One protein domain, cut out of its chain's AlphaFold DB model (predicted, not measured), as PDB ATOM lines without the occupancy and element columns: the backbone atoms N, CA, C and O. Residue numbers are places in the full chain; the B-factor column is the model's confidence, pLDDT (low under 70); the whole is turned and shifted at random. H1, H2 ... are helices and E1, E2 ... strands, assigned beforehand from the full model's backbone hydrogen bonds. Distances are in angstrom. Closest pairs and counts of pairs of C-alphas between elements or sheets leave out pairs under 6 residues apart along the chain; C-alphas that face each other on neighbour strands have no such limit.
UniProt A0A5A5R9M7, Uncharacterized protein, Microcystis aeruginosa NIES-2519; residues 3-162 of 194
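AT A GLANCE: This is residues 3 to 162 of the 194 residues of an uncharacterized protein of Microcystis aeruginosa NIES-2519 (UniProt A0A5A5R9M7). With little regular structure, this loop-rich body has a small parallel sheet, E1 and E2, with H1 over one face of it toward one end, and a corner of H2 and H3 toward the other; residues 134 to 142 stick out. Of 160 printed residues, 53 are in named elements, mixed helices and strands, in the order E1 H1 E2 H2 H3 H4. It is compact, radius of gyration of the C-alphas 17.6 A, spanning 47 by 42 by 37 A.

IN THESE COORDINATES: E1, residues 15 to 20, begins at (-52.874, -2.959, -47.627); E2 is residues 47 to 52. H1 is residues 31 to 44, 19.6 A; H2 62 to 74, 19.0 A; H3 82 to 91; H4 116 to 119, ending at (-36.809, -11.234, -61.011).

HOW THE PARTS SIT: E1 and E2 are parallel, N 18 and O 49 within hydrogen-bond range at 2.9 A. E1, H1, E2 form a strand-helix-strand unit, parallel neighbour strands with a helix between, its crossover right-handed. H4 is close to H1 but not clearly touching, closest C-alphas Ser 31 and Leu 119, 6.9 A. H2, with residues 70 to 74 alone, only just touches H3, 3 pairs of C-alphas within 8 A, the closest Trp 74 and Trp 88, 6.6 A. Every O i to N i+4 pair is within hydrogen-bond range in H1, H2 and H3; H4 is too short for one.

THE WHOLE: The printed part has no cut. H3 to H4 is a long link. Residues 123 to 162 are among those with pLDDT under 70.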
ATOM      1  N   GLY A   3     -48.336  -9.990 -36.582       67.94
ATOM      2  CA  GLY A   3     -49.365  -9.999 -37.635       67.94
ATOM      3  C   GLY A   3     -50.261 -11.246 -37.678       67.94
ATOM      4  O   GLY A   3     -51.293 -11.219 -38.334       67.94
ATOM      5  N   GLN A   4     -49.891 -12.336 -36.998       70.56
ATOM      6  CA  GLN A   4     -50.765 -13.497 -36.778       70.56
ATOM      7  C   GLN A   4     -51.616 -13.314 -35.516       70.56
ATOM      8  O   GLN A   4     -52.808 -13.591 -35.532       70.56
ATOM      9  N   GLU A   5     -51.012 -12.804 -34.438       71.81
ATOM     10  CA  GLU A   5     -51.687 -12.535 -33.157       71.81
ATOM     11  C   GLU A   5     -52.789 -11.472 -33.298       71.81
ATOM     12  O   GLU A   5     -53.821 -11.555 -32.640       71.81
ATOM     13  N   ASN A   6     -52.596 -10.504 -34.197       74.19
ATOM     14  CA  ASN A   6     -53.507  -9.379 -34.411       74.19
ATOM     15  C   ASN A   6     -54.442  -9.579 -35.623       74.19
ATOM     16  O   ASN A   6     -55.267  -8.714 -35.902       74.19
ATOM     17  N   GLN A   7     -54.369 -10.715 -36.334       70.56
ATOM     18  CA  GLN A   7     -55.184 -10.953 -37.538       70.56
ATOM     19  C   GLN A   7     -56.695 -10.917 -37.242       70.56
ATOM     20  O   GLN A   7     -57.470 -10.415 -38.051       70.56
ATOM     21  N   ALA A   8     -57.114 -11.383 -36.061       76.81
ATOM     22  CA  ALA A   8     -58.511 -11.327 -35.621       76.81
ATOM     23  C   ALA A   8     -59.007  -9.900 -35.296       76.81
ATOM     24  O   ALA A   8     -60.212  -9.669 -35.263       76.81
ATOM     25  N   ILE A   9     -58.091  -8.951 -35.062       80.38
ATOM     26  CA  ILE A   9     -58.393  -7.537 -34.780       80.38
ATOM     27  C   ILE A   9     -58.537  -6.748 -36.094       80.38
ATOM     28  O   ILE A   9     -59.312  -5.796 -36.165       80.38
ATOM     29  N   TYR A  10     -57.844  -7.182 -37.153       77.31
ATOM     30  CA  TYR A  10     -57.850  -6.555 -38.478       77.31
ATOM     31  C   TYR A  10     -58.290  -7.543 -39.583       77.31
ATOM     32  O   TYR A  10     -57.516  -7.822 -40.502       77.31
ATOM     33  N   PRO A  11     -59.528  -8.081 -39.533       70.50
ATOM     34  CA  PRO A  11     -59.989  -9.144 -40.437       70.50
ATOM     35  C   PRO A  11     -60.162  -8.712 -41.906       70.50
ATOM     36  O   PRO A  11     -60.375  -9.566 -42.761       70.50
ATOM     37  N   GLY A  12     -60.077  -7.408 -42.193       77.88
ATOM     38  CA  GLY A  12     -60.120  -6.814 -43.534       77.88
ATOM     39  C   GLY A  12     -58.906  -5.925 -43.827       77.88
ATOM     40  O   GLY A  12     -59.055  -4.861 -44.417       77.88
ATOM     41  N   LEU A  13     -57.713  -6.298 -43.348       80.88
ATOM     42  CA  LEU A  13     -56.474  -5.627 -43.747       80.88
ATOM     43  C   LEU A  13     -56.133  -6.008 -45.197       80.88
ATOM     44  O   LEU A  13     -55.737  -7.141 -45.446       80.88
ATOM     45  N   GLU A  14     -56.274  -5.068 -46.133       83.31
ATOM     46  CA  GLU A  14     -55.969  -5.281 -47.561       83.31
ATOM     47  C   GLU A  14     -54.595  -4.722 -47.976       83.31
ATOM     48  O   GLU A  14     -53.948  -5.257 -48.878       83.31
ATOM     49  N   GLU A  15     -54.122  -3.663 -47.310       83.69
ATOM     50  CA  GLU A  15     -52.874  -2.959 -47.627       83.69
ATOM     51  C   GLU A  15     -51.979  -2.815 -46.387       83.69
ATOM     52  O   GLU A  15     -52.430  -2.431 -45.307       83.69
ATOM     53  N   LEU A  16     -50.686  -3.095 -46.559       83.88
ATOM     54  CA  LEU A  16     -49.630  -2.844 -45.585       83.88
ATOM     55  C   LEU A  16     -48.754  -1.672 -46.047       83.88
ATOM     56  O   LEU A  16     -48.033  -1.766 -47.041       83.88
ATOM     57  N   LEU A  17     -48.775  -0.586 -45.278       85.00
ATOM     58  CA  LEU A  17     -47.888   0.564 -45.436       85.00
ATOM     59  C   LEU A  17     -46.584   0.337 -44.655       85.00
ATOM     60  O   LEU A  17     -46.614  -0.054 -43.488       85.00
ATOM     61  N   ILE A  18     -45.438   0.581 -45.298       84.00
ATOM     62  CA  ILE A  18     -44.103   0.428 -44.707       84.00
ATOM     63  C   ILE A  18     -43.281   1.697 -44.943       84.00
ATOM     64  O   ILE A  18     -42.932   2.028 -46.076       84.00
ATOM     65  N   ASP A  19     -42.944   2.368 -43.846       82.88
ATOM     66  CA  ASP A  19     -42.057   3.529 -43.782       82.88
ATOM     67  C   ASP A  19     -40.573   3.118 -43.855       82.88
ATOM     68  O   ASP A  19     -40.095   2.331 -43.035       82.88
ATOM     69  N   LEU A  20     -39.818   3.668 -44.814       80.62
ATOM     70  CA  LEU A  20     -38.432   3.282 -45.107       80.62
ATOM     71  C   LEU A  20     -37.447   4.459 -45.107       80.62
ATOM     72  O   LEU A  20     -37.704   5.541 -45.633       80.62
ATOM     73  N   ASP A  21     -36.255   4.186 -44.580       76.81
ATOM     74  CA  ASP A  21     -35.099   5.088 -44.467       76.81
ATOM     75  C   ASP A  21     -34.358   5.364 -45.794       76.81
ATOM     76  O   ASP A  21     -33.506   6.248 -45.863       76.81
ATOM     77  N   GLY A  22     -34.630   4.583 -46.847       73.69
ATOM     78  CA  GLY A  22     -33.869   4.619 -48.101       73.69
ATOM     79  C   GLY A  22     -32.458   4.011 -48.004       73.69
ATOM     80  O   GLY A  22     -31.614   4.248 -48.882       73.69
ATOM     81  N   GLY A  23     -32.186   3.224 -46.961       78.81
ATOM     82  CA  GLY A  23     -30.920   2.537 -46.717       78.81
ATOM     83  C   GLY A  23     -30.513   1.588 -47.850       78.81
ATOM     84  O   GLY A  23     -31.324   1.102 -48.639       78.81
ATOM     85  N   VAL A  24     -29.216   1.287 -47.967       79.31
ATOM     86  CA  VAL A  24     -28.671   0.523 -49.116       79.31
ATOM     87  C   VAL A  24     -29.231  -0.904 -49.261       79.31
ATOM     88  O   VAL A  24     -29.104  -1.505 -50.329       79.31
ATOM     89  N   ALA A  25     -29.864  -1.439 -48.214       79.56
ATOM     90  CA  ALA A  25     -30.529  -2.742 -48.203       79.56
ATOM     91  C   ALA A  25     -32.047  -2.684 -48.493       79.56
ATOM     92  O   ALA A  25     -32.616  -3.720 -48.827       79.56
ATOM     93  N   THR A  26     -32.679  -1.510 -48.381       80.44
ATOM     94  CA  THR A  26     -34.144  -1.280 -48.407       80.44
ATOM     95  C   THR A  26     -34.623  -0.478 -49.629       80.44
ATOM     96  O   THR A  26     -35.817  -0.238 -49.793       80.44
ATOM     97  N   ARG A  27     -33.719  -0.059 -50.526       79.12
ATOM     98  CA  ARG A  27     -34.058   0.637 -51.786       79.12
ATOM     99  C   ARG A  27     -34.814  -0.255 -52.775       79.12
ATOM    100  O   ARG A  27     -34.460  -1.420 -52.961       79.12
ATOM    101  N   SER A  28     -35.740   0.340 -53.526       76.88
ATOM    102  CA  SER A  28     -36.566  -0.328 -54.547       76.88
ATOM    103  C   SER A  28     -35.776  -1.002 -55.681       76.88
ATOM    104  O   SER A  28     -36.312  -1.846 -56.386       76.88
ATOM    105  N   ASN A  29     -34.493  -0.665 -55.867       80.19
ATOM    106  CA  ASN A  29     -33.618  -1.288 -56.869       80.19
ATOM    107  C   ASN A  29     -32.833  -2.512 -56.349       80.19
ATOM    108  O   ASN A  29     -31.939  -3.015 -57.029       80.19
ATOM    109  N   ARG A  30     -33.120  -2.993 -55.132       84.81
ATOM    110  CA  ARG A  30     -32.472  -4.172 -54.542       84.81
ATOM    111  C   ARG A  30     -33.324  -5.414 -54.805       84.81
ATOM    112  O   ARG A  30     -34.275  -5.673 -54.078       84.81
ATOM    113  N   SER A  31     -32.943  -6.227 -55.790       85.94
ATOM    114  CA  SER A  31     -33.699  -7.417 -56.233       85.94
ATOM    115  C   SER A  31     -34.066  -8.390 -55.104       85.94
ATOM    116  O   SER A  31     -35.157  -8.940 -55.107       85.94
ATOM    117  N   GLN A  32     -33.191  -8.570 -54.105       86.00
ATOM    118  CA  GLN A  32     -33.488  -9.368 -52.902       86.00
ATOM    119  C   GLN A  32     -34.598  -8.768 -52.042       86.00
ATOM    120  O   GLN A  32     -35.412  -9.501 -51.499       86.00
ATOM    121  N   PHE A  33     -34.604  -7.445 -51.879       85.56
ATOM    122  CA  PHE A  33     -35.616  -6.761 -51.087       85.56
ATOM    123  C   PHE A  33     -36.967  -6.839 -51.799       85.56
ATOM    124  O   PHE A  33     -37.909  -7.336 -51.199       85.56
ATOM    125  N   ILE A  34     -37.023  -6.493 -53.091       85.31
ATOM    126  CA  ILE A  34     -38.245  -6.626 -53.903       85.31
ATOM    127  C   ILE A  34     -38.771  -8.068 -53.903       85.31
ATOM    128  O   ILE A  34     -39.946  -8.257 -53.618       85.31
ATOM    129  N   LYS A  35     -37.914  -9.082 -54.111       86.06
ATOM    130  CA  LYS A  35     -38.325 -10.494 -54.034       86.06
ATOM    131  C   LYS A  35     -38.918 -10.847 -52.667       86.06
ATOM    132  O   LYS A  35     -40.005 -11.395 -52.616       86.06
ATOM    133  N   ILE A  36     -38.267 -10.465 -51.565       86.19
ATOM    134  CA  ILE A  36     -38.783 -10.718 -50.206       86.19
ATOM    135  C   ILE A  36     -40.125 -10.006 -49.957       86.19
ATOM    136  O   ILE A  36     -40.988 -10.575 -49.291       86.19
ATOM    137  N   MET A  37     -40.313  -8.785 -50.472       86.25
ATOM    138  CA  MET A  37     -41.583  -8.068 -50.324       86.25
ATOM    139  C   MET A  37     -42.697  -8.702 -51.165       86.25
ATOM    140  O   MET A  37     -43.801  -8.870 -50.659       86.25
ATOM    141  N   GLU A  38     -42.411  -9.104 -52.404       85.94
ATOM    142  CA  GLU A  38     -43.371  -9.757 -53.301       85.94
ATOM    143  C   GLU A  38     -43.739 -11.174 -52.817       85.94
ATOM    144  O   GLU A  38     -44.919 -11.493 -52.685       85.94
ATOM    145  N   ASP A  39     -42.751 -11.988 -52.426       85.69
ATOM    146  CA  ASP A  39     -42.958 -13.305 -51.806       85.69
ATOM    147  C   ASP A  39     -43.840 -13.187 -50.541       85.69
ATOM    148  O   ASP A  39     -44.663 -14.063 -50.259       85.69
ATOM    149  N   PHE A  40     -43.696 -12.100 -49.769       86.50
ATOM    150  CA  PHE A  40     -44.536 -11.815 -48.600       86.50
ATOM    151  C   PHE A  40     -45.945 -11.346 -48.991       86.50
ATOM    152  O   PHE A  40     -46.911 -11.862 -48.427       86.50
ATOM    153  N   ALA A  41     -46.076 -10.430 -49.959       85.44
ATOM    154  CA  ALA A  41     -47.355  -9.952 -50.493       85.44
ATOM    155  C   ALA A  41     -48.220 -11.119 -50.986       85.44
ATOM    156  O   ALA A  41     -49.328 -11.316 -50.489       85.44
ATOM    157  N   GLN A  42     -47.679 -11.962 -51.873       86.25
ATOM    158  CA  GLN A  42     -48.377 -13.135 -52.407       86.25
ATOM    159  C   GLN A  42     -48.762 -14.126 -51.302       86.25
ATOM    160  O   GLN A  42     -49.908 -14.573 -51.230       86.25
ATOM    161  N   LYS A  43     -47.832 -14.436 -50.386       86.19
ATOM    162  CA  LYS A  43     -48.061 -15.375 -49.274       86.19
ATOM    163  C   LYS A  43     -49.067 -14.869 -48.234       86.19
ATOM    164  O   LYS A  43     -49.592 -15.672 -47.460       86.19
ATOM    165  N   LYS A  44     -49.310 -13.558 -48.171       82.75
ATOM    166  CA  LYS A  44     -50.268 -12.932 -47.250       82.75
ATOM    167  C   LYS A  44     -51.538 -12.412 -47.911       82.75
ATOM    168  O   LYS A  44     -52.467 -12.105 -47.176       82.75
ATOM    169  N   GLN A  45     -51.589 -12.367 -49.242       85.31
ATOM    170  CA  GLN A  45     -52.669 -11.748 -50.019       85.31
ATOM    171  C   GLN A  45     -52.885 -10.273 -49.624       85.31
ATOM    172  O   GLN A  45     -54.011  -9.796 -49.548       85.31
ATOM    173  N   LEU A  46     -51.778  -9.563 -49.367       82.81
ATOM    174  CA  LEU A  46     -51.744  -8.147 -48.986       82.81
ATOM    175  C   LEU A  46     -51.086  -7.312 -50.083       82.81
ATOM    176  O   LEU A  46     -50.029  -7.688 -50.591       82.81
ATOM    177  N   GLN A  47     -51.645  -6.138 -50.369       84.62
ATOM    178  CA  GLN A  47     -50.925  -5.083 -51.083       84.62
ATOM    179  C   GLN A  47     -49.839  -4.493 -50.173       84.62
ATOM    180  O   GLN A  47     -50.012  -4.433 -48.955       84.62
ATOM    181  N   ILE A  48     -48.721  -4.038 -50.747       85.12
ATOM    182  CA  ILE A  48     -47.623  -3.431 -49.979       85.12
ATOM    183  C   ILE A  48     -47.255  -2.070 -50.562       85.12
ATOM    184  O   ILE A  48     -46.755  -1.967 -51.683       85.12
ATOM    185  N   ARG A  49     -47.424  -1.022 -49.753       82.94
ATOM    186  CA  ARG A  49     -47.002   0.341 -50.077       82.94
ATOM    187  C   ARG A  49     -45.700   0.668 -49.370       82.94
ATOM    188  O   ARG A  49     -45.647   0.735 -48.146       82.94
ATOM    189  N   LEU A  50     -44.655   0.914 -50.153       84.44
ATOM    190  CA  LEU A  50     -43.366   1.362 -49.640       84.44
ATOM    191  C   LEU A  50     -43.280   2.886 -49.710       84.44
ATOM    192  O   LEU A  50     -43.217   3.458 -50.801       84.44
ATOM    193  N   ILE A  51     -43.261   3.531 -48.546       82.38
ATOM    194  CA  ILE A  51     -43.072   4.975 -48.416       82.38
ATOM    195  C   ILE A  51     -41.614   5.233 -48.066       82.38
ATOM    196  O   ILE A  51     -41.090   4.713 -47.086       82.38
ATOM    197  N   TYR A  52     -40.948   6.048 -48.879       80.12
ATOM    198  CA  TYR A  52     -39.557   6.422 -48.664       80.12
ATOM    199  C   TYR A  52     -39.481   7.834 -48.093       80.12
ATOM    200  O   TYR A  52     -39.981   8.786 -48.701       80.12
ATOM    201  N   TYR A  53     -38.810   7.989 -46.951       75.44
ATOM    202  CA  TYR A  53     -38.412   9.314 -46.490       75.44
ATOM    203  C   TYR A  53     -37.384   9.916 -47.451       75.44
ATOM    204  O   TYR A  53     -36.540   9.222 -48.024       75.44
ATOM    205  N   TRP A  54     -37.446  11.236 -47.619       73.88
ATOM    206  CA  TRP A  54     -36.460  11.957 -48.415       73.88
ATOM    207  C   TRP A  54     -35.077  11.909 -47.736       73.88
ATOM    208  O   TRP A  54     -34.947  11.620 -46.542       73.88
ATOM    209  N   LEU A  55     -34.016  12.205 -48.487       70.88
ATOM    210  CA  LEU A  55     -32.650  12.177 -47.962       70.88
ATOM    211  C   LEU A  55     -32.536  13.119 -46.753       70.88
ATOM    212  O   LEU A  55     -33.073  14.226 -46.773       70.88
ATOM    213  N   TYR A  56     -31.867  12.663 -45.691       69.19
ATOM    214  CA  TYR A  56     -31.722  13.378 -44.411       69.19
ATOM    215  C   TYR A  56     -33.033  13.638 -43.632       69.19
ATOM    216  O   TYR A  56     -33.017  14.325 -42.611       69.19
ATOM    217  N   HIS A  57     -34.163  13.055 -44.057       74.38
ATOM    218  CA  HIS A  57     -35.457  13.157 -43.368       74.38
ATOM    219  C   HIS A  57     -35.779  11.931 -42.488       74.38
ATOM    220  O   HIS A  57     -36.884  11.852 -41.952       74.38
ATOM    221  N   SER A  58     -34.828  11.011 -42.264       71.81
ATOM    222  CA  SER A  58     -35.048   9.825 -41.416       71.81
ATOM    223  C   SER A  58     -35.531  10.186 -40.009       71.81
ATOM    224  O   SER A  58     -36.422   9.518 -39.507       71.81
ATOM    225  N   LYS A  59     -35.092  11.327 -39.446       74.94
ATOM    226  CA  LYS A  59     -35.541  11.900 -38.155       74.94
ATOM    227  C   LYS A  59     -37.066  12.011 -37.956       74.94
ATOM    228  O   LYS A  59     -37.516  12.224 -36.831       74.94
ATOM    229  N   TYR A  60     -37.864  11.946 -39.026       76.94
ATOM    230  CA  TYR A  60     -39.327  11.944 -38.939       76.94
ATOM    231  C   TYR A  60     -39.915  10.535 -38.747       76.94
ATOM    232  O   TYR A  60     -40.980  10.424 -38.124       76.94
ATOM    233  N   ASN A  61     -39.200   9.488 -39.181       77.75
ATOM    234  CA  ASN A  61     -39.540   8.079 -38.986       77.75
ATOM    235  C   ASN A  61     -39.798   7.800 -37.488       77.75
ATOM    236  O   ASN A  61     -38.969   8.155 -36.641       77.75
ATOM    237  N   PRO A  62     -40.932   7.175 -37.120       77.62
ATOM    238  CA  PRO A  62     -41.207   6.762 -35.745       77.62
ATOM    239  C   PRO A  62     -40.076   5.965 -35.074       77.62
ATOM    240  O   PRO A  62     -39.892   6.106 -33.863       77.62
ATOM    241  N   ILE A  63     -39.291   5.190 -35.836       76.75
ATOM    242  CA  ILE A  63     -38.226   4.333 -35.296       76.75
ATOM    243  C   ILE A  63     -37.101   5.124 -34.613       76.75
ATOM    244  O   ILE A  63     -36.620   4.693 -33.569       76.75
ATOM    245  N   GLU A  64     -36.744   6.311 -35.115       82.19
ATOM    246  CA  GLU A  64     -35.668   7.140 -34.543       82.19
ATOM    247  C   GLU A  64     -36.036   7.618 -33.130       82.19
ATOM    248  O   GLU A  64     -35.193   7.730 -32.245       82.19
ATOM    249  N   ARG A  65     -37.335   7.841 -32.880       82.06
ATOM    250  CA  ARG A  65     -37.852   8.182 -31.544       82.06
ATOM    251  C   ARG A  65     -37.822   6.977 -30.602       82.06
ATOM    252  O   ARG A  65     -37.646   7.159 -29.401       82.06
ATOM    253  N   CYS A  66     -37.990   5.764 -31.131       82.31
ATOM    254  CA  CYS A  66     -37.860   4.524 -30.366       82.31
ATOM    255  C   CYS A  66     -36.399   4.280 -29.960       82.31
ATOM    256  O   CYS A  66     -36.128   4.028 -28.788       82.31
ATOM    257  N   TRP A  67     -35.454   4.458 -30.892       82.75
ATOM    258  CA  TRP A  67     -34.024   4.391 -30.587       82.75
ATOM    259  C   TRP A  67     -33.593   5.488 -29.617       82.75
ATOM    260  O   TRP A  67     -32.970   5.153 -28.622       82.75
ATOM    261  N   ALA A  68     -34.034   6.741 -29.771       85.50
ATOM    262  CA  ALA A  68     -33.753   7.785 -28.780       85.50
ATOM    263  C   ALA A  68     -34.291   7.451 -27.368       85.50
ATOM    264  O   ALA A  68     -33.644   7.769 -26.372       85.50
ATOM    265  N   VAL A  69     -35.450   6.790 -27.243       86.31
ATOM    266  CA  VAL A  69     -35.954   6.305 -25.939       86.31
ATOM    267  C   VAL A  69     -35.082   5.168 -25.397       86.31
ATOM    268  O   VAL A  69     -34.717   5.202 -24.222       86.31
ATOM    269  N   PHE A  70     -34.702   4.200 -26.233       85.81
ATOM    270  CA  PHE A  70     -33.812   3.105 -25.841       85.81
ATOM    271  C   PHE A  70     -32.422   3.612 -25.421       85.81
ATOM    272  O   PHE A  70     -31.910   3.213 -24.378       85.81
ATOM    273  N   GLU A  71     -31.859   4.559 -26.175       87.44
ATOM    274  CA  GLU A  71     -30.550   5.185 -25.958       87.44
ATOM    275  C   GLU A  71     -30.479   6.010 -24.666       87.44
ATOM    276  O   GLU A  71     -29.437   6.034 -24.012       87.44
ATOM    277  N   ASN A  72     -31.589   6.621 -24.245       89.38
ATOM    278  CA  ASN A  72     -31.684   7.248 -22.926       89.38
ATOM    279  C   ASN A  72     -31.950   6.225 -21.803       89.38
ATOM    280  O   ASN A  72     -31.556   6.461 -20.664       89.38
ATOM    281  N   TYR A  73     -32.599   5.092 -22.100       86.56
ATOM    282  CA  TYR A  73     -32.952   4.084 -21.094       86.56
ATOM    283  C   TYR A  73     -31.778   3.179 -20.693       86.56
ATOM    284  O   TYR A  73     -31.541   3.002 -19.501       86.56
ATOM    285  N   TRP A  74     -31.014   2.639 -21.653       86.88
ATOM    286  CA  TRP A  74     -29.823   1.826 -21.341       86.88
ATOM    287  C   TRP A  74     -28.700   2.657 -20.699       86.88
ATOM    288  O   TRP A  74     -27.934   2.126 -19.901       86.88
ATOM    289  N   ASN A  75     -28.592   3.950 -21.042       90.38
ATOM    290  CA  ASN A  75     -27.611   4.909 -20.524       90.38
ATOM    291  C   ASN A  75     -26.164   4.356 -20.437       90.38
ATOM    292  O   ASN A  75     -25.468   4.533 -19.436       90.38
ATOM    293  N   GLY A  76     -25.725   3.623 -21.470       85.06
ATOM    294  CA  GLY A  76     -24.394   3.003 -21.527       85.06
ATOM    295  C   GLY A  76     -24.213   1.728 -20.689       85.06
ATOM    296  O   GLY A  76     -23.077   1.318 -20.443       85.06
ATOM    297  N   ALA A  77     -25.296   1.085 -20.239       84.69
ATOM    298  CA  ALA A  77     -25.248  -0.239 -19.623       84.69
ATOM    299  C   ALA A  77     -24.700  -1.303 -20.594       84.69
ATOM    300  O   ALA A  77     -24.922  -1.252 -21.802       84.69
ATOM    301  N   ILE A  78     -23.991  -2.305 -20.065       83.81
ATOM    302  CA  ILE A  78     -23.344  -3.326 -20.897       83.81
ATOM    303  C   ILE A  78     -24.375  -4.361 -21.370       83.81
ATOM    304  O   ILE A  78     -24.843  -5.200 -20.598       83.81
ATOM    305  N   LEU A  79     -24.675  -4.311 -22.667       82.44
ATOM    306  CA  LEU A  79     -25.461  -5.291 -23.418       82.44
ATOM    307  C   LEU A  79     -24.605  -6.536 -23.710       82.44
ATOM    308  O   LEU A  79     -23.975  -6.662 -24.758       82.44
ATOM    309  N   GLY A  80     -24.466  -7.390 -22.688       81.94
ATOM    310  CA  GLY A  80     -23.538  -8.529 -22.671       81.94
ATOM    311  C   GLY A  80     -24.161  -9.905 -22.934       81.94
ATOM    312  O   GLY A  80     -23.432 -10.894 -22.976       81.94
ATOM    313  N   SER A  81     -25.486 -10.006 -23.076       85.38
ATOM    314  CA  SER A  81     -26.178 -11.262 -23.396       85.38
ATOM    315  C   SER A  81     -27.553 -11.000 -24.008       85.38
ATOM    316  O   SER A  81     -28.181  -9.986 -23.721       85.38
ATOM    317  N   ILE A  82     -28.060 -11.960 -24.790       84.62
ATOM    318  CA  ILE A  82     -29.398 -11.880 -25.404       84.62
ATOM    319  C   ILE A  82     -30.475 -11.611 -24.336       84.62
ATOM    320  O   ILE A  82     -31.361 -10.789 -24.551       84.62
ATOM    321  N   ASP A  83     -30.370 -12.236 -23.161       84.06
ATOM    322  CA  ASP A  83     -31.305 -12.015 -22.055       84.06
ATOM    323  C   ASP A  83     -31.209 -10.599 -21.474       84.06
ATOM    324  O   ASP A  83     -32.234 -10.009 -21.137       84.06
ATOM    325  N   ALA A  84     -30.006 -10.024 -21.362       83.00
ATOM    326  CA  ALA A  84     -29.836  -8.643 -20.915       83.00
ATOM    327  C   ALA A  84     -30.479  -7.673 -21.917       83.00
ATOM    328  O   ALA A  84     -31.284  -6.829 -21.526       83.00
ATOM    329  N   ASP A  85     -30.191  -7.850 -23.204       85.62
ATOM    330  CA  ASP A  85     -30.704  -7.030 -24.301       85.62
ATOM    331  C   ASP A  85     -32.240  -7.070 -24.357       85.62
ATOM    332  O   ASP A  85     -32.888  -6.024 -24.428       85.62
ATOM    333  N   LEU A  86     -32.842  -8.262 -24.240       86.06
ATOM    334  CA  LEU A  86     -34.296  -8.448 -24.174       86.06
ATOM    335  C   LEU A  86     -34.916  -7.818 -22.914       86.06
ATOM    336  O   LEU A  86     -36.015  -7.263 -22.988       86.06
ATOM    337  N   ASN A  87     -34.236  -7.864 -21.764       86.88
ATOM    338  CA  ASN A  87     -34.711  -7.233 -20.528       86.88
ATOM    339  C   ASN A  87     -34.660  -5.699 -20.602       86.88
ATOM    340  O   ASN A  87     -35.628  -5.046 -20.211       86.88
ATOM    341  N   TRP A  88     -33.588  -5.113 -21.147       87.19
ATOM    342  CA  TRP A  88     -33.515  -3.670 -21.412       87.19
ATOM    343  C   TRP A  88     -34.582  -3.239 -22.421       87.19
ATOM    344  O   TRP A  88     -35.309  -2.272 -22.195       87.19
ATOM    345  N   ALA A  89     -34.733  -3.997 -23.507       87.06
ATOM    346  CA  ALA A  89     -35.707  -3.719 -24.551       87.06
ATOM    347  C   ALA A  89     -37.157  -3.779 -24.054       87.06
ATOM    348  O   ALA A  89     -37.943  -2.899 -24.377       87.06
ATOM    349  N   SER A  90     -37.527  -4.786 -23.261       85.81
ATOM    350  CA  SER A  90     -38.906  -4.962 -22.771       85.81
ATOM    351  C   SER A  90     -39.290  -4.021 -21.621       85.81
ATOM    352  O   SER A  90     -40.475  -3.893 -21.302       85.81
ATOM    353  N   ASN A  91     -38.319  -3.348 -20.993       88.44
ATOM    354  CA  ASN A  91     -38.569  -2.447 -19.865       88.44
ATOM    355  C   ASN A  91     -38.400  -0.954 -20.165       88.44
ATOM    356  O   ASN A  91     -38.893  -0.147 -19.370       88.44
ATOM    357  N   MET A  92     -37.830  -0.566 -21.314       83.75
ATOM    358  CA  MET A  92     -37.920   0.829 -21.760       83.75
ATOM    359  C   MET A  92     -39.386   1.267 -21.891       83.75
ATOM    360  O   MET A  92     -40.275   0.460 -22.161       83.75
ATOM    361  N   THR A  93     -39.657   2.553 -21.680       84.62
ATOM    362  CA  THR A  93     -41.023   3.095 -21.708       84.62
ATOM    363  C   THR A  93     -41.037   4.422 -22.460       84.62
ATOM    364  O   THR A  93     -40.481   5.414 -21.993       84.62
ATOM    365  N   GLY A  94     -41.677   4.454 -23.629       80.75
ATOM    366  CA  GLY A  94     -41.819   5.648 -24.464       80.75
ATOM    367  C   GLY A  94     -43.229   6.220 -24.355       80.75
ATOM    368  O   GLY A  94     -44.194   5.525 -24.652       80.75
ATOM    369  N   LYS A  95     -43.377   7.481 -23.921       81.56
ATOM    370  CA  LYS A  95     -44.692   8.127 -23.683       81.56
ATOM    371  C   LYS A  95     -45.647   7.305 -22.786       81.56
ATOM    372  O   LYS A  95     -46.853   7.303 -23.003       81.56
ATOM    373  N   GLY A  96     -45.110   6.580 -21.800       80.56
ATOM    374  CA  GLY A  96     -45.888   5.689 -20.923       80.56
ATOM    375  C   GLY A  96     -46.219   4.310 -21.516       80.56
ATOM    376  O   GLY A  96     -46.772   3.472 -20.811       80.56
ATOM    377  N   ILE A  97     -45.853   4.042 -22.772       80.56
ATOM    378  CA  ILE A  97     -46.080   2.765 -23.457       80.56
ATOM    379  C   ILE A  97     -44.800   1.918 -23.392       80.56
ATOM    380  O   ILE A  97     -43.715   2.396 -23.734       80.56
ATOM    381  N   LYS A  98     -44.925   0.652 -22.976       80.31
ATOM    382  CA  LYS A  98     -43.860  -0.356 -23.113       80.31
ATOM    383  C   LYS A  98     -43.894  -0.994 -24.511       80.31
ATOM    384  O   LYS A  98     -44.986  -1.223 -25.032       80.31
ATOM    385  N   PRO A  99     -42.739  -1.305 -25.121       83.12
ATOM    386  CA  PRO A  99     -42.684  -1.979 -26.412       83.12
ATOM    387  C   PRO A  99     -43.039  -3.466 -26.288       83.12
ATOM    388  O   PRO A  99     -42.776  -4.107 -25.270       83.12
ATOM    389  N   LEU A 100     -43.565  -4.036 -27.372       80.88
ATOM    390  CA  LEU A 100     -43.633  -5.482 -27.553       80.88
ATOM    391  C   LEU A 100     -42.302  -5.968 -28.141       80.88
ATOM    392  O   LEU A 100     -41.855  -5.455 -29.165       80.88
ATOM    393  N   VAL A 101     -41.672  -6.951 -27.498       82.31
ATOM    394  CA  VAL A 101     -40.357  -7.478 -27.890       82.31
ATOM    395  C   VAL A 101     -40.463  -8.978 -28.136       82.31
ATOM    396  O   VAL A 101     -40.986  -9.712 -27.300       82.31
ATOM    397  N   HIS A 102     -39.940  -9.438 -29.272       78.06
ATOM    398  CA  HIS A 102     -39.847 -10.855 -29.611       78.06
ATOM    399  C   HIS A 102     -38.416 -11.192 -30.035       78.06
ATOM    400  O   HIS A 102     -37.880 -10.562 -30.949       78.06
ATOM    401  N   LEU A 103     -37.826 -12.226 -29.435       80.94
ATOM    402  CA  LEU A 103     -36.623 -12.842 -29.984       80.94
ATOM    403  C   LEU A 103     -36.995 -13.592 -31.272       80.94
ATOM    404  O   LEU A 103     -37.909 -14.415 -31.274       80.94
ATOM    405  N   VAL A 104     -36.285 -13.313 -32.366       80.62
ATOM    406  CA  VAL A 104     -36.416 -14.063 -33.623       80.62
ATOM    407  C   VAL A 104     -35.225 -15.004 -33.734       80.62
ATOM    408  O   VAL A 104     -34.140 -14.608 -34.159       80.62
ATOM    409  N   GLU A 105     -35.424 -16.252 -33.321       76.69
ATOM    410  CA  GLU A 105     -34.406 -17.293 -33.423       76.69
ATOM    411  C   GLU A 105     -34.295 -17.806 -34.863       76.69
ATOM    412  O   GLU A 105     -35.243 -18.351 -35.429       76.69
ATOM    413  N   GLY A 106     -33.123 -17.632 -35.472       77.25
ATOM    414  CA  GLY A 106     -32.845 -18.120 -36.819       77.25
ATOM    415  C   GLY A 106     -31.502 -17.636 -37.359       77.25
ATOM    416  O   GLY A 106     -30.980 -16.594 -36.958       77.25
ATOM    417  N   THR A 107     -30.934 -18.391 -38.298       74.69
ATOM    418  CA  THR A 107     -29.727 -17.981 -39.023       74.69
ATOM    419  C   THR A 107     -30.131 -17.113 -40.210       74.69
ATOM    420  O   THR A 107     -30.704 -17.614 -41.173       74.69
ATOM    421  N   TYR A 108     -29.817 -15.816 -40.173       68.50
ATOM    422  CA  TYR A 108     -29.987 -14.957 -41.346       68.50
ATOM    423  C   TYR A 108     -28.901 -15.278 -42.385       68.50
ATOM    424  O   TYR A 108     -27.718 -15.000 -42.158       68.50
ATOM    425  N   GLU A 109     -29.294 -15.854 -43.521       75.75
ATOM    426  CA  GLU A 109     -28.367 -16.217 -44.595       75.75
ATOM    427  C   GLU A 109     -27.708 -14.980 -45.226       75.75
ATOM    428  O   GLU A 109     -28.354 -13.992 -45.585       75.75
ATOM    429  N   LYS A 110     -26.380 -15.031 -45.375       76.62
ATOM    430  CA  LYS A 110     -25.565 -13.947 -45.942       76.62
ATOM    431  C   LYS A 110     -25.049 -14.351 -47.319       76.62
ATOM    432  O   LYS A 110     -24.734 -15.509 -47.554       76.62
ATOM    433  N   GLY A 111     -24.926 -13.382 -48.226       79.44
ATOM    434  CA  GLY A 111     -24.394 -13.624 -49.573       79.44
ATOM    435  C   GLY A 111     -25.384 -14.236 -50.572       79.44
ATOM    436  O   GLY A 111     -24.988 -14.476 -51.712       79.44
ATOM    437  N   VAL A 112     -26.654 -14.420 -50.183       82.44
ATOM    438  CA  VAL A 112     -27.776 -14.754 -51.080       82.44
ATOM    439  C   VAL A 112     -27.746 -13.848 -52.317       82.44
ATOM    440  O   VAL A 112     -27.444 -12.655 -52.218       82.44
ATOM    441  N   LYS A 113     -28.067 -14.394 -53.493       84.12
ATOM    442  CA  LYS A 113     -28.208 -13.654 -54.757       84.12
ATOM    443  C   LYS A 113     -29.506 -14.079 -55.439       84.12
ATOM    444  O   LYS A 113     -29.778 -15.267 -55.525       84.12
ATOM    445  N   VAL A 114     -30.268 -13.105 -55.930       83.62
ATOM    446  CA  VAL A 114     -31.429 -13.336 -56.804       83.62
ATOM    447  C   VAL A 114     -30.926 -13.383 -58.242       83.62
ATOM    448  O   VAL A 114     -30.114 -12.538 -58.631       83.62
ATOM    449  N   LEU A 115     -31.370 -14.371 -59.015       85.12
ATOM    450  CA  LEU A 115     -31.023 -14.488 -60.435       85.12
ATOM    451  C   LEU A 115     -31.949 -13.595 -61.272       85.12
ATOM    452  O   LEU A 115     -33.121 -13.444 -60.938       85.12
ATOM    453  N   ALA A 116     -31.456 -13.041 -62.386       80.50
ATOM    454  CA  ALA A 116     -32.258 -12.167 -63.257       80.50
ATOM    455  C   ALA A 116     -33.580 -12.829 -63.691       80.50
ATOM    456  O   ALA A 116     -34.640 -12.237 -63.532       80.50
ATOM    457  N   LYS A 117     -33.524 -14.112 -64.075       83.25
ATOM    458  CA  LYS A 117     -34.693 -14.921 -64.440       83.25
ATOM    459  C   LYS A 117     -35.740 -15.071 -63.323       83.25
ATOM    460  O   LYS A 117     -36.916 -15.209 -63.628       83.25
ATOM    461  N   GLU A 118     -35.346 -15.053 -62.047       81.31
ATOM    462  CA  GLU A 118     -36.322 -15.048 -60.944       81.31
ATOM    463  C   GLU A 118     -37.023 -13.690 -60.839       81.31
ATOM    464  O   GLU A 118     -38.216 -13.630 -60.570       81.31
ATOM    465  N   LEU A 119     -36.284 -12.599 -61.062       79.12
ATOM    466  CA  LEU A 119     -36.809 -11.234 -61.011       79.12
ATOM    467  C   LEU A 119     -37.737 -10.934 -62.200       79.12
ATOM    468  O   LEU A 119     -38.740 -10.258 -62.025       79.12
ATOM    469  N   GLU A 120     -37.431 -11.483 -63.379       79.00
ATOM    470  CA  GLU A 120     -38.278 -11.465 -64.585       79.00
ATOM    471  C   GLU A 120     -39.592 -12.252 -64.422       79.00
ATOM    472  O   GLU A 120     -40.528 -12.045 -65.191       79.00
ATOM    473  N   GLN A 121     -39.660 -13.168 -63.450       80.94
ATOM    474  CA  GLN A 121     -40.846 -13.978 -63.148       80.94
ATOM    475  C   GLN A 121     -41.745 -13.370 -62.066       80.94
ATOM    476  O   GLN A 121     -42.875 -13.830 -61.903       80.94
ATOM    477  N   LEU A 122     -41.278 -12.351 -61.338       72.94
ATOM    478  CA  LEU A 122     -42.138 -11.595 -60.432       72.94
ATOM    479  C   LEU A 122     -43.076 -10.685 -61.243       72.94
ATOM    480  O   LEU A 122     -42.657 -10.131 -62.265       72.94
ATOM    481  N   PRO A 123     -44.328 -10.472 -60.797       69.62
ATOM    482  CA  PRO A 123     -45.142  -9.397 -61.347       69.62
ATOM    483  C   PRO A 123     -44.460  -8.037 -61.096       69.62
ATOM    484  O   PRO A 123     -43.634  -7.911 -60.186       69.62
ATOM    485  N   PRO A 124     -44.796  -6.988 -61.872       65.50
ATOM    486  CA  PRO A 124     -44.332  -5.640 -61.568       65.50
ATOM    487  C   PRO A 124     -44.801  -5.257 -60.159       65.50
ATOM    488  O   PRO A 124     -46.000  -5.161 -59.904       65.50
ATOM    489  N   PHE A 125     -43.844  -5.072 -59.245       64.12
ATOM    490  CA  PHE A 125     -44.112  -4.803 -57.833       64.12
ATOM    491  C   PHE A 125     -44.907  -3.499 -57.689       64.12
ATOM    492  O   PHE A 125     -44.346  -2.405 -57.801       64.12
ATOM    493  N   ASN A 126     -46.215  -3.624 -57.449       51.88
ATOM    494  CA  ASN A 126     -47.196  -2.532 -57.436       51.88
ATOM    495  C   ASN A 126     -47.122  -1.659 -56.168       51.88
ATOM    496  O   ASN A 126     -48.134  -1.177 -55.658       51.88
ATOM    497  N   ALA A 127     -45.910  -1.385 -55.678       51.84
ATOM    498  CA  ALA A 127     -45.706  -0.285 -54.757       51.84
ATOM    499  C   ALA A 127     -46.054   1.027 -55.465       51.84
ATOM    500  O   ALA A 127     -45.292   1.556 -56.277       51.84
ATOM    501  N   ALA A 128     -47.199   1.593 -55.095       46.69
ATOM    502  CA  ALA A 128     -47.456   3.007 -55.280       46.69
ATOM    503  C   ALA A 128     -46.410   3.780 -54.458       46.69
ATOM    504  O   ALA A 128     -46.584   3.979 -53.256       46.69
ATOM    505  N   PHE A 129     -45.301   4.165 -55.099       49.50
ATOM    506  CA  PHE A 129     -44.195   4.912 -54.493       49.50
ATOM    507  C   PHE A 129     -44.628   6.348 -54.155       49.50
ATOM    508  O   PHE A 129     -44.264   7.315 -54.821       49.50
ATOM    509  N   SER A 130     -45.453   6.476 -53.118       46.38
ATOM    510  CA  SER A 130     -45.925   7.744 -52.581       46.38
ATOM    511  C   SER A 130     -44.771   8.463 -51.883       46.38
ATOM    512  O   SER A 130     -44.297   8.028 -50.833       46.38
ATOM    513  N   ASN A 131     -44.333   9.592 -52.444       45.72
ATOM    514  CA  ASN A 131     -43.503  10.539 -51.703       45.72
ATOM    515  C   ASN A 131     -44.324  11.072 -50.524       45.72
ATOM    516  O   ASN A 131     -45.448  11.530 -50.728       45.72
ATOM    517  N   PHE A 132     -43.756  11.068 -49.313       42.16
ATOM    518  CA  PHE A 132     -44.463  11.460 -48.083       42.16
ATOM    519  C   PHE A 132     -45.166  12.829 -48.198       42.16
ATOM    520  O   PHE A 132     -46.267  12.999 -47.698       42.16
ATOM    521  N   ALA A 133     -44.590  13.774 -48.952       40.19
ATOM    522  CA  ALA A 133     -45.156  15.104 -49.209       40.19
ATOM    523  C   ALA A 133     -46.470  15.141 -50.032       40.19
ATOM    524  O   ALA A 133     -47.029  16.220 -50.209       40.19
ATOM    525  N   GLN A 134     -46.956  14.009 -50.563       38.19
ATOM    526  CA  GLN A 134     -48.295  13.895 -51.167       38.19
ATOM    527  C   GLN A 134     -49.360  13.367 -50.198       38.19
ATOM    528  O   GLN A 134     -50.547  13.471 -50.498       38.19
ATOM    529  N   MET A 135     -48.966  12.818 -49.047       40.47
ATOM    530  CA  MET A 135     -49.888  12.582 -47.940       40.47
ATOM    531  C   MET A 135     -49.950  13.869 -47.117       40.47
ATOM    532  O   MET A 135     -48.921  14.375 -46.669       40.47
ATOM    533  N   GLY A 136     -51.150  14.436 -46.981       33.34
ATOM    534  CA  GLY A 136     -51.357  15.661 -46.213       33.34
ATOM    535  C   GLY A 136     -50.927  15.495 -44.753       33.34
ATOM    536  O   GLY A 136     -50.940  14.388 -44.209       33.34
ATOM    537  N   CYS A 137     -50.544  16.598 -44.107       35.44
ATOM    538  CA  CYS A 137     -50.181  16.630 -42.684       35.44
ATOM    539  C   CYS A 137     -51.427  16.560 -41.772       35.44
ATOM    540  O   CYS A 137     -51.579  17.331 -40.823       35.44
ATOM    541  N   ASP A 138     -52.319  15.628 -42.083       29.83
ATOM    542  CA  ASP A 138     -53.653  15.453 -41.532       29.83
ATOM    543  C   ASP A 138     -53.541  14.515 -40.324       29.83
ATOM    544  O   ASP A 138     -53.590  13.293 -40.461       29.83
ATOM    545  N   GLY A 139     -53.314  15.090 -39.137       36.91
ATOM    546  CA  GLY A 139     -52.917  14.388 -37.906       36.91
ATOM    547  C   GLY A 139     -53.942  13.405 -37.321       36.91
ATOM    548  O   GLY A 139     -54.441  13.617 -36.218       36.91
ATOM    549  N   SER A 140     -54.219  12.315 -38.035       27.42
ATOM    550  CA  SER A 140     -55.189  11.271 -37.693       27.42
ATOM    551  C   SER A 140     -54.494  10.106 -36.970       27.42
ATOM    552  O   SER A 140     -53.737   9.368 -37.600       27.42
ATOM    553  N   PRO A 141     -54.717   9.892 -35.659       33.00
ATOM    554  CA  PRO A 141     -53.953   8.933 -34.852       33.00
ATOM    555  C   PRO A 141     -54.496   7.493 -34.953       33.00
ATOM    556  O   PRO A 141     -54.589   6.787 -33.950       33.00
ATOM    557  N   LEU A 142     -54.900   7.059 -36.149       26.47
ATOM    558  CA  LEU A 142     -55.557   5.773 -36.397       26.47
ATOM    559  C   LEU A 142     -54.937   5.072 -37.616       26.47
ATOM    560  O   LEU A 142     -54.518   5.717 -38.568       26.47
ATOM    561  N   LEU A 143     -54.908   3.736 -37.575       26.19
ATOM    562  CA  LEU A 143     -54.415   2.839 -38.636       26.19
ATOM    563  C   LEU A 143     -52.900   2.858 -38.952       26.19
ATOM    564  O   LEU A 143     -52.479   2.308 -39.966       26.19
ATOM    565  N   ALA A 144     -52.051   3.352 -38.044       25.64
ATOM    566  CA  ALA A 144     -50.597   3.123 -38.088       25.64
ATOM    567  C   ALA A 144     -50.221   1.672 -37.687       25.64
ATOM    568  O   ALA A 144     -49.502   1.438 -36.714       25.64
ATOM    569  N   GLY A 145     -50.743   0.684 -38.421       26.47
ATOM    570  CA  GLY A 145     -50.526  -0.754 -38.216       26.47
ATOM    571  C   GLY A 145     -49.147  -1.226 -38.680       26.47
ATOM    572  O   GLY A 145     -49.049  -2.081 -39.557       26.47
ATOM    573  N   ILE A 146     -48.081  -0.647 -38.122       32.00
ATOM    574  CA  ILE A 146     -46.696  -0.927 -38.520       32.00
ATOM    575  C   ILE A 146     -46.355  -2.390 -38.204       32.00
ATOM    576  O   ILE A 146     -46.079  -2.752 -37.059       32.00
ATOM    577  N   LEU A 147     -46.290  -3.233 -39.237       29.59
ATOM    578  CA  LEU A 147     -45.601  -4.517 -39.147       29.59
ATOM    579  C   LEU A 147     -44.097  -4.243 -39.013       29.59
ATOM    580  O   LEU A 147     -43.412  -3.985 -40.000       29.59
ATOM    581  N   PHE A 148     -43.597  -4.300 -37.774       35.12
ATOM    582  CA  PHE A 148     -42.184  -4.155 -37.394       35.12
ATOM    583  C   PHE A 148     -41.315  -5.292 -37.981       35.12
ATOM    584  O   PHE A 148     -40.847  -6.188 -37.283       35.12
ATOM    585  N   LEU A 149     -41.101  -5.262 -39.297       28.14
ATOM    586  CA  LEU A 149     -40.328  -6.241 -40.054       28.14
ATOM    587  C   LEU A 149     -39.295  -5.551 -40.945       28.14
ATOM    588  O   LEU A 149     -39.442  -5.516 -42.165       28.14
ATOM    589  N   ARG A 150     -38.226  -5.053 -40.307       31.36
ATOM    590  CA  ARG A 150     -36.805  -5.318 -40.636       31.36
ATOM    591  C   ARG A 150     -35.917  -4.364 -39.834       31.36
ATOM    592  O   ARG A 150     -36.035  -3.158 -39.976       31.36
ATOM    593  N   ASN A 151     -35.011  -4.916 -39.027       31.73
ATOM    594  CA  ASN A 151     -34.093  -4.180 -38.148       31.73
ATOM    595  C   ASN A 151     -34.775  -3.286 -37.091       31.73
ATOM    596  O   ASN A 151     -34.691  -2.064 -37.147       31.73
ATOM    597  N   PHE A 152     -35.291  -3.904 -36.032       38.62
ATOM    598  CA  PHE A 152     -34.701  -3.693 -34.704       38.62
ATOM    599  C   PHE A 152     -34.973  -4.920 -33.818       38.62
ATOM    600  O   PHE A 152     -35.804  -5.754 -34.170       38.62
ATOM    601  N   LEU A 153     -34.220  -5.071 -32.723       34.38
ATOM    602  CA  LEU A 153     -34.356  -6.113 -31.682       34.38
ATOM    603  C   LEU A 153     -34.387  -7.598 -32.096       34.38
ATOM    604  O   LEU A 153     -34.434  -8.474 -31.235       34.38
ATOM    605  N   THR A 154     -34.178  -7.926 -33.371       35.44
ATOM    606  CA  THR A 154     -33.404  -9.133 -33.675       35.44
ATOM    607  C   THR A 154     -31.998  -8.906 -33.129       35.44
ATOM    608  O   THR A 154     -31.270  -8.067 -33.657       35.44
ATOM    609  N   ILE A 155     -31.624  -9.640 -32.081       34.88
ATOM    610  CA  ILE A 155     -30.249  -9.721 -31.583       34.88
ATOM    611  C   ILE A 155     -29.598 -10.891 -32.334       34.88
ATOM    612  O   ILE A 155     -29.756 -12.044 -31.923       34.88
ATOM    613  N   PRO A 156     -28.933 -10.674 -33.487       29.78
ATOM    614  CA  PRO A 156     -28.263 -11.768 -34.166       29.78
ATOM    615  C   PRO A 156     -27.140 -12.282 -33.268       29.78
ATOM    616  O   PRO A 156     -26.368 -11.502 -32.711       29.78
ATOM    617  N   ARG A 157     -26.976 -13.607 -33.208       30.19
ATOM    618  CA  ARG A 157     -25.931 -14.290 -32.418       30.19
ATOM    619  C   ARG A 157     -24.501 -13.791 -32.702       30.19
ATOM    620  O   ARG A 157     -23.601 -14.037 -31.912       30.19
ATOM    621  N   SER A 158     -24.292 -13.065 -33.806       27.48
ATOM    622  CA  SER A 158     -23.037 -12.387 -34.137       27.48
ATOM    623  C   SER A 158     -22.719 -11.138 -33.306       27.48
ATOM    624  O   SER A 158     -21.576 -10.701 -33.356       27.48
ATOM    625  N   LEU A 159     -23.665 -10.549 -32.560       27.55
ATOM    626  CA  LEU A 159     -23.336  -9.464 -31.621       27.55
ATOM    627  C   LEU A 159     -22.631 -10.024 -30.371       27.55
ATOM    628  O   LEU A 159     -21.629  -9.472 -29.929       27.55
ATOM    629  N   ALA A 160     -23.045 -11.213 -29.919       26.22
ATOM    630  CA  ALA A 160     -22.384 -11.991 -28.865       26.22
ATOM    631  C   ALA A 160     -20.996 -12.562 -29.258       26.22
ATOM    632  O   ALA A 160     -20.378 -13.272 -28.468       26.22
ATOM    633  N   LEU A 161     -20.492 -12.258 -30.464       23.27
ATOM    634  CA  LEU A 161     -19.116 -12.561 -30.895       23.27
ATOM    635  C   LEU A 161     -18.161 -11.358 -30.768       23.27
ATOM    636  O   LEU A 161     -16.987 -11.477 -31.103       23.27
ATOM    637  N   LEU A 162     -18.628 -10.216 -30.246       24.52
ATOM    638  CA  LEU A 162     -17.755  -9.130 -29.767       24.52
ATOM    639  C   LEU A 162     -17.368  -9.289 -28.283       24.52
ATOM    640  O   LEU A 162     -16.666  -8.444 -27.733       24.52
TER     641      LEU A 162